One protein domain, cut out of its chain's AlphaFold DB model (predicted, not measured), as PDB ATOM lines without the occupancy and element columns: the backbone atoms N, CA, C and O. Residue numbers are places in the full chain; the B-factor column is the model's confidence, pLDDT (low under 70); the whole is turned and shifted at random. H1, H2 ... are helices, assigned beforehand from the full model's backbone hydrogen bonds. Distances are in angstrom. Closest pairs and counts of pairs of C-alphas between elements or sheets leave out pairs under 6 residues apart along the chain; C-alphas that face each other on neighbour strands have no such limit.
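AT A GLANCE: This is residues 449 to 515 of the 517 residues of the protein "Myb-like domain-containing protein" of Gaeumannomyces tritici (strain R3-111a-1) (UniProt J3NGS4). One long helix, H2, makes the long axis of an open frame, with a shorter helix, H1, angled off its first end and another, H3, which after a loop that folds back from the far end of H2 begins beside residues 484 to 488 of H2 and sticks out from it with residues 509 to 514. Residues 449 to 480 and 509 to 515 stand free. The 67 printed residues include three named helices, H1, H2, H3 in order, and no named strand: all helix. The whole is extended, with a radius of gyration of the C-alphas of 18.4 A and spans of 52 by 29 by 18 A.

IN THESE COORDINATES: H1, residues 449 to 463, begins with C-alpha 449 at (213.026, 225.783, 156.352) and is 20.7 A long. H2, residues 466 to 495, measures 43.5 A. H3, residues 501 to 514, measures 19.6 A and ends with C-alpha 514 at (185.661, 239.333, 180.384).

HOW THE PARTS SIT: H1 is apart from H2 and H3. H2, with residues 484 to 488 alone, touches residues 501 to 505 of H3; the closest C-alphas, of Trp 484 and Ala 501, are 5.7 A apart. Their lines are about perpendicular, at 82 degrees. Each O i to N i+4 pair in H1, H2 and H3 is within hydrogen-bond range.

THE WHOLE: The farthest C-alphas, of Gln 449 and Gly 496, are 53.5 A apart. Both links are tight. The printed part has no cut, and no printed residue is under 70 in pLDDT.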
ATOM      1  N   GLN A 449     213.678 226.859 155.598       88.81
ATOM      2  CA  GLN A 449     213.026 225.783 156.352       88.81
ATOM      3  C   GLN A 449     211.656 226.242 156.863       88.81
ATOM      4  O   GLN A 449     210.697 225.486 156.752       88.81
ATOM      5  N   GLN A 450     211.539 227.483 157.345       87.62
ATOM      6  CA  GLN A 450     210.249 228.079 157.723       87.62
ATOM      7  C   GLN A 450     209.287 228.114 156.523       87.62
ATOM      8  O   GLN A 450     208.147 227.667 156.630       87.62
ATOM      9  N   GLN A 451     209.780 228.519 155.348       93.56
ATOM     10  CA  GLN A 451     209.021 228.484 154.095       93.56
ATOM     11  C   GLN A 451     208.580 227.060 153.712       93.56
ATOM     12  O   GLN A 451     207.439 226.870 153.295       93.56
ATOM     13  N   ARG A 452     209.440 226.044 153.897       92.94
ATOM     14  CA  ARG A 452     209.068 224.634 153.668       92.94
ATOM     15  C   ARG A 452     208.013 224.132 154.654       92.94
ATOM     16  O   ARG A 452     207.097 223.443 154.221       92.94
ATOM     17  N   HIS A 453     208.081 224.510 155.931       91.75
ATOM     18  CA  HIS A 453     207.034 224.183 156.911       91.75
ATOM     19  C   HIS A 453     205.698 224.841 156.556       91.75
ATOM     20  O   HIS A 453     204.669 224.174 156.592       91.75
ATOM     21  N   HIS A 454     205.700 226.109 156.133       93.94
ATOM     22  CA  HIS A 454     204.479 226.786 155.691       93.94
ATOM     23  C   HIS A 454     203.898 226.163 154.407       93.94
ATOM     24  O   HIS A 454     202.696 225.921 154.326       93.94
ATOM     25  N   GLN A 455     204.742 225.816 153.428       94.38
ATOM     26  CA  GLN A 455     204.305 225.121 152.213       94.38
ATOM     27  C   GLN A 455     203.742 223.724 152.520       94.38
ATOM     28  O   GLN A 455     202.724 223.341 151.947       94.38
ATOM     29  N   GLN A 456     204.346 222.981 153.455       94.19
ATOM     30  CA  GLN A 456     203.789 221.713 153.936       94.19
ATOM     31  C   GLN A 456     202.447 221.922 154.643       94.19
ATOM     32  O   GLN A 456     201.502 221.208 154.335       94.19
ATOM     33  N   GLN A 457     202.305 222.930 155.510       92.62
ATOM     34  CA  GLN A 457     201.018 223.260 156.137       92.62
ATOM     35  C   GLN A 457     199.933 223.595 155.102       92.62
ATOM     36  O   GLN A 457     198.810 223.118 155.246       92.62
ATOM     37  N   GLN A 458     200.251 224.339 154.037       93.25
ATOM     38  CA  GLN A 458     199.307 224.593 152.940       93.25
ATOM     39  C   GLN A 458     198.937 223.307 152.184       93.25
ATOM     40  O   GLN A 458     197.755 223.052 151.963       93.25
ATOM     41  N   GLN A 459     199.917 222.468 151.830       94.62
ATOM     42  CA  GLN A 459     199.669 221.169 151.184       94.62
ATOM     43  C   GLN A 459     198.796 220.260 152.056       94.62
ATOM     44  O   GLN A 459     197.888 219.611 151.543       94.62
ATOM     45  N   TRP A 460     199.019 220.257 153.372       91.44
ATOM     46  CA  TRP A 460     198.188 219.527 154.323       91.44
ATOM     47  C   TRP A 460     196.781 220.128 154.368       91.44
ATOM     48  O   TRP A 460     195.827 219.392 154.199       91.44
ATOM     49  N   GLN A 461     196.594 221.446 154.489       90.19
ATOM     50  CA  GLN A 461     195.247 222.046 154.461       90.19
ATOM     51  C   GLN A 461     194.475 221.745 153.160       90.19
ATOM     52  O   GLN A 461     193.253 221.573 153.196       90.19
ATOM     53  N   GLN A 462     195.179 221.639 152.027       92.75
ATOM     54  CA  GLN A 462     194.616 221.261 150.727       92.75
ATOM     55  C   GLN A 462     194.283 219.763 150.622       92.75
ATOM     56  O   GLN A 462     193.288 219.421 149.988       92.75
ATOM     57  N   SER A 463     195.058 218.872 151.253       96.19
ATOM     58  CA  SER A 463     194.879 217.415 151.132       96.19
ATOM     59  C   SER A 463     193.692 216.845 151.917       96.19
ATOM     60  O   SER A 463     193.440 215.646 151.833       96.19
ATOM     61  N   TRP A 464     192.983 217.661 152.704       96.56
ATOM     62  CA  TRP A 464     191.809 217.224 153.465       96.56
ATOM     63  C   TRP A 464     190.570 217.294 152.580       96.56
ATOM     64  O   TRP A 464     190.222 218.356 152.052       96.56
ATOM     65  N   SER A 465     189.875 216.169 152.439       97.19
ATOM     66  CA  SER A 465     188.619 216.118 151.701       97.19
ATOM     67  C   SER A 465     187.507 216.866 152.447       97.19
ATOM     68  O   SER A 465     187.585 217.135 153.650       97.19
ATOM     69  N   ALA A 466     186.412 217.168 151.744       95.44
ATOM     70  CA  ALA A 466     185.202 217.682 152.386       95.44
ATOM     71  C   ALA A 466     184.654 216.712 153.455       95.44
ATOM     72  O   ALA A 466     184.100 217.156 154.460       95.44
ATOM     73  N   GLN A 467     184.863 215.401 153.277       96.69
ATOM     74  CA  GLN A 467     184.474 214.377 154.243       96.69
ATOM     75  C   GLN A 467     185.328 214.439 155.518       96.69
ATOM     76  O   GLN A 467     184.768 214.377 156.609       96.69
ATOM     77  N   ASP A 468     186.645 214.637 155.413       96.75
ATOM     78  CA  ASP A 468     187.531 214.755 156.585       96.75
ATOM     79  C   ASP A 468     187.183 215.990 157.428       96.75
ATOM     80  O   ASP A 468     187.128 215.923 158.656       96.75
ATOM     81  N   ARG A 469     186.869 217.114 156.764       95.38
ATOM     82  CA  ARG A 469     186.419 218.347 157.430       95.38
ATOM     83  C   ARG A 469     185.065 218.154 158.130       95.38
ATOM     84  O   ARG A 469     184.918 218.577 159.273       95.38
ATOM     85  N   ALA A 470     184.115 217.456 157.504       96.94
ATOM     86  CA  ALA A 470     182.835 217.116 158.134       96.94
ATOM     87  C   ALA A 470     182.997 216.152 159.329       96.94
ATOM     88  O   ALA A 470     182.316 216.299 160.345       96.94
ATOM     89  N   VAL A 471     183.927 215.192 159.248       97.56
ATOM     90  CA  VAL A 471     184.257 214.292 160.368       97.56
ATOM     91  C   VAL A 471     184.895 215.063 161.526       97.56
ATOM     92  O   VAL A 471     184.496 214.837 162.669       97.56
ATOM     93  N   LEU A 472     185.810 216.008 161.266       96.62
ATOM     94  CA  LEU A 472     186.305 216.909 162.314       96.62
ATOM     95  C   LEU A 472     185.180 217.693 162.966       96.62
ATOM     96  O   LEU A 472     185.141 217.752 164.188       96.62
ATOM     97  N   GLU A 473     184.268 218.276 162.189       97.69
ATOM     98  CA  GLU A 473     183.195 219.090 162.756       97.69
ATOM     99  C   GLU A 473     182.309 218.263 163.705       97.69
ATOM    100  O   GLU A 473     181.973 218.708 164.803       97.69
ATOM    101  N   VAL A 474     181.992 217.015 163.343       97.81
ATOM    102  CA  VAL A 474     181.267 216.079 164.217       97.81
ATOM    103  C   VAL A 474     182.074 215.728 165.475       97.81
ATOM    104  O   VAL A 474     181.513 215.723 166.573       97.81
ATOM    105  N   LEU A 475     183.380 215.470 165.347       97.50
ATOM    106  CA  LEU A 475     184.261 215.179 166.485       97.50
ATOM    107  C   LEU A 475     184.435 216.389 167.414       97.50
ATOM    108  O   LEU A 475     184.453 216.223 168.632       97.50
ATOM    109  N   GLU A 476     184.520 217.600 166.868       97.38
ATOM    110  CA  GLU A 476     184.665 218.832 167.636       97.38
ATOM    111  C   GLU A 476     183.359 219.188 168.352       97.38
ATOM    112  O   GLU A 476     183.379 219.424 169.558       97.38
ATOM    113  N   ARG A 477     182.208 219.113 167.662       96.25
ATOM    114  CA  ARG A 477     180.874 219.230 168.279       96.25
ATOM    115  C   ARG A 477     180.716 218.232 169.436       96.25
ATOM    116  O   ARG A 477     180.269 218.625 170.512       96.25
ATOM    117  N   LYS A 478     181.132 216.968 169.252       97.25
ATOM    118  CA  LYS A 478     181.111 215.938 170.305       97.25
ATOM    119  C   LYS A 478     182.017 216.310 171.481       97.25
ATOM    120  O   LYS A 478     181.533 216.382 172.607       97.25
ATOM    121  N   ARG A 479     183.295 216.616 171.227       97.50
ATOM    122  CA  ARG A 479     184.270 217.007 172.262       97.50
ATOM    123  C   ARG A 479     183.819 218.253 173.027       97.50
ATOM    124  O   ARG A 479     184.040 218.342 174.231       97.50
ATOM    125  N   ARG A 480     183.159 219.200 172.353       94.88
ATOM    126  CA  ARG A 480     182.587 220.401 172.971       94.88
ATOM    127  C   ARG A 480     181.465 220.036 173.945       94.88
ATOM    128  O   ARG A 480     181.451 220.575 175.041       94.88
ATOM    129  N   VAL A 481     180.568 219.106 173.598       95.44
ATOM    130  CA  VAL A 481     179.545 218.586 174.532       95.44
ATOM    131  C   VAL A 481     180.186 217.836 175.704       95.44
ATOM    132  O   VAL A 481     179.795 218.059 176.846       95.44
ATOM    133  N   GLU A 482     181.200 217.008 175.444       96.50
ATOM    134  CA  GLU A 482     181.912 216.250 176.482       96.50
ATOM    135  C   GLU A 482     182.636 217.180 177.482       96.50
ATOM    136  O   GLU A 482     182.425 217.010 178.681       96.50
ATOM    137  N   ARG A 483     183.327 218.250 177.029       97.69
ATOM    138  CA  ARG A 483     183.927 219.301 177.898       97.69
ATOM    139  C   ARG A 483     182.920 219.853 178.914       97.69
ATOM    140  O   ARG A 483     183.268 220.048 180.075       97.69
ATOM    141  N   TRP A 484     181.680 220.120 178.498       97.00
ATOM    142  CA  TRP A 484     180.666 220.700 179.388       97.00
ATOM    143  C   TRP A 484     180.097 219.693 180.394       97.00
ATOM    144  O   TRP A 484     179.793 220.085 181.517       97.00
ATOM    145  N   LEU A 485     179.999 218.409 180.035       97.12
ATOM    146  CA  LEU A 485     179.593 217.347 180.965       97.12
ATOM    147  C   LEU A 485     180.698 217.031 181.985       97.12
ATOM    148  O   LEU A 485     180.407 216.830 183.163       97.12
ATOM    149  N   GLU A 486     181.964 217.045 181.561       97.69
ATOM    150  CA  GLU A 486     183.129 216.922 182.448       97.69
ATOM    151  C   GLU A 486     183.203 218.096 183.437       97.69
ATOM    152  O   GLU A 486     183.358 217.882 184.640       97.69
ATOM    153  N   LEU A 487     183.003 219.330 182.957       97.81
ATOM    154  CA  LEU A 487     182.966 220.533 183.793       97.81
ATOM    155  C   LEU A 487     181.769 220.518 184.761       97.81
ATOM    156  O   LEU A 487     181.934 220.846 185.934       97.81
ATOM    157  N   GLN A 488     180.592 220.057 184.320       98.31
ATOM    158  CA  GLN A 488     179.418 219.867 185.181       98.31
ATOM    159  C   GLN A 488     179.671 218.833 186.289       98.31
ATOM    160  O   GLN A 488     179.331 219.079 187.446       98.31
ATOM    161  N   ALA A 489     180.306 217.702 185.964       98.19
ATOM    162  CA  ALA A 489     180.681 216.691 186.951       98.19
ATOM    163  C   ALA A 489     181.736 217.219 187.940       98.19
ATOM    164  O   ALA A 489     181.602 217.007 189.145       98.19
ATOM    165  N   GLY A 490     182.744 217.954 187.459       98.06
ATOM    166  CA  GLY A 490     183.739 218.620 188.303       98.06
ATOM    167  C   GLY A 490     183.109 219.634 189.261       98.06
ATOM    168  O   GLY A 490     183.367 219.586 190.462       98.06
ATOM    169  N   PHE A 491     182.217 220.493 188.756       98.50
ATOM    170  CA  PHE A 491     181.485 221.474 189.560       98.50
ATOM    171  C   PHE A 491     180.611 220.807 190.630       98.50
ATOM    172  O   PHE A 491     180.635 221.220 191.791       98.50
ATOM    173  N   TYR A 492     179.872 219.750 190.273       98.50
ATOM    174  CA  TYR A 492     179.061 218.996 191.232       98.50
ATOM    175  C   TYR A 492     179.927 218.354 192.325       98.50
ATOM    176  O   TYR A 492     179.635 218.515 193.508       98.50
ATOM    177  N   ASN A 493     181.028 217.698 191.947       98.44
ATOM    178  CA  ASN A 493     181.943 217.054 192.892       98.44
ATOM    179  C   ASN A 493     182.629 218.060 193.836       98.44
ATOM    180  O   ASN A 493     182.903 217.718 194.982       98.44
ATOM    181  N   ALA A 494     182.896 219.287 193.375       98.38
ATOM    182  CA  ALA A 494     183.534 220.335 194.173       98.38
ATOM    183  C   ALA A 494     182.564 221.116 195.082       98.38
ATOM    184  O   ALA A 494     182.988 221.657 196.099       98.38
ATOM    185  N   THR A 495     181.275 221.213 194.725       98.38
ATOM    186  CA  THR A 495     180.316 222.122 195.394       98.38
ATOM    187  C   THR A 495     179.078 221.444 195.986       98.38
ATOM    188  O   THR A 495     178.278 222.115 196.644       98.38
ATOM    189  N   GLY A 496     178.855 220.161 195.687       98.44
ATOM    190  CA  GLY A 496     177.622 219.425 195.990       98.44
ATOM    191  C   GLY A 496     176.375 219.905 195.228       98.44
ATOM    192  O   GLY A 496     175.298 219.336 195.404       98.44
ATOM    193  N   ARG A 497     176.476 220.950 194.391       98.25
ATOM    194  CA  ARG A 497     175.330 221.598 193.736       98.25
ATOM    195  C   ARG A 497     175.239 221.222 192.261       98.25
ATOM    196  O   ARG A 497     176.166 221.433 191.485       98.25
ATOM    197  N   MET A 498     174.092 220.671 191.868       98.00
ATOM    198  CA  MET A 498     173.817 220.270 190.488       98.00
ATOM    199  C   MET A 498     173.333 221.478 189.673       98.00
ATOM    200  O   MET A 498     172.165 221.853 189.743       98.00
ATOM    201  N   VAL A 499     174.235 222.084 188.902       98.12
ATOM    202  CA  VAL A 499     173.934 223.166 187.946       98.12
ATOM    203  C   VAL A 499     173.831 222.574 186.537       98.12
ATOM    204  O   VAL A 499     174.456 221.551 186.255       98.12
ATOM    205  N   SER A 500     173.029 223.162 185.642       97.75
ATOM    206  CA  SER A 500     172.934 222.690 184.253       97.75
ATOM    207  C   SER A 500     174.182 223.059 183.439       97.75
ATOM    208  O   SER A 500     174.792 224.111 183.635       97.75
ATOM    209  N   ALA A 501     174.537 222.211 182.470       96.12
ATOM    210  CA  ALA A 501     175.647 222.468 181.548       96.12
ATOM    211  C   ALA A 501     175.466 223.756 180.711       96.12
ATOM    212  O   ALA A 501     176.446 224.320 180.233       96.12
ATOM    213  N   GLU A 502     174.230 224.236 180.548       96.81
ATOM    214  CA  GLU A 502     173.901 225.479 179.837       96.81
ATOM    215  C   GLU A 502     174.234 226.724 180.670       96.81
ATOM    216  O   GLU A 502     174.858 227.647 180.153       96.81
ATOM    217  N   VAL A 503     173.904 226.726 181.969       97.81
ATOM    218  CA  VAL A 503     174.275 227.815 182.893       97.81
ATOM    219  C   VAL A 503     175.790 227.854 183.092       97.81
ATOM    220  O   VAL A 503     176.392 228.923 183.029       97.81
ATOM    221  N   LEU A 504     176.427 226.688 183.249       97.56
ATOM    222  CA  LEU A 504     177.888 226.597 183.324       97.56
ATOM    223  C   LEU A 504     178.559 227.090 182.035       97.56
ATOM    224  O   LEU A 504     179.558 227.797 182.116       97.56
ATOM    225  N   ARG A 505     178.001 226.784 180.853       97.00
ATOM    226  CA  ARG A 505     178.485 227.357 179.588       97.00
ATOM    227  C   ARG A 505     178.368 228.874 179.577       97.00
ATOM    228  O   ARG A 505     179.363 229.528 179.296       97.00
ATOM    229  N   ALA A 506     177.188 229.418 179.878       97.75
ATOM    230  CA  ALA A 506     176.957 230.859 179.840       97.75
ATOM    231  C   ALA A 506     177.948 231.614 180.742       97.75
ATOM    232  O   ALA A 506     178.562 232.578 180.295       97.75
ATOM    233  N   GLN A 507     178.178 231.116 181.963       97.81
ATOM    234  CA  GLN A 507     179.106 231.736 182.908       97.81
ATOM    235  C   GLN A 507     180.573 231.635 182.465       97.81
ATOM    236  O   GLN A 507     181.329 232.591 182.605       97.81
ATOM    237  N   VAL A 508     180.988 230.493 181.908       97.19
ATOM    238  CA  VAL A 508     182.362 230.282 181.416       97.19
ATOM    239  C   VAL A 508     182.619 231.106 180.147       97.19
ATOM    240  O   VAL A 508     183.667 231.732 180.047       97.19
ATOM    241  N   GLU A 509     181.657 231.204 179.226       96.56
ATOM    242  CA  GLU A 509     181.744 232.069 178.036       96.56
ATOM    243  C   GLU A 509     181.649 233.572 178.381       96.56
ATOM    244  O   GLU A 509     182.132 234.410 177.620       96.56
ATOM    245  N   GLU A 510     181.043 233.942 179.514       97.94
ATOM    246  CA  GLU A 510     181.085 235.303 180.063       97.94
ATOM    247  C   GLU A 510     182.458 235.640 180.659       97.94
ATOM    248  O   GLU A 510     183.015 236.686 180.335       97.94
ATOM    249  N   LEU A 511     183.047 234.732 181.440       97.44
ATOM    250  CA  LEU A 511     184.387 234.900 182.014       97.44
ATOM    251  C   LEU A 511     185.498 234.878 180.943       97.44
ATOM    252  O   LEU A 511     186.400 235.713 181.003       97.44
ATOM    253  N   GLU A 512     185.405 234.006 179.925       96.56
ATOM    254  CA  GLU A 512     186.295 234.021 178.745       96.56
ATOM    255  C   GLU A 512     186.187 235.378 178.003       96.56
ATOM    256  O   GLU A 512     187.199 235.944 177.596       96.56
ATOM    257  N   ARG A 513     184.980 235.960 177.887       97.56
ATOM    258  CA  ARG A 513     184.752 237.282 177.259       97.56
ATOM    259  C   ARG A 513     185.236 238.458 178.113       97.56
ATOM    260  O   ARG A 513     185.650 239.472 177.559       97.56
ATOM    261  N   ALA A 514     185.180 238.332 179.436       97.69
ATOM    262  CA  ALA A 514     185.661 239.333 180.384       97.69
ATOM    263  C   ALA A 514     187.189 239.293 180.597       97.69
ATOM    264  O   ALA A 514     187.720 240.163 181.286       97.69
ATOM    265  N   GLY A 515     187.895 238.297 180.042       96.88
ATOM    266  CA  GLY A 515     189.331 238.098 180.267       96.88
ATOM    267  C   GLY A 515     189.666 237.659 181.698       96.88
ATOM    268  O   GLY A 515     190.715 238.027 182.219       96.88
TER     269      GLY A 515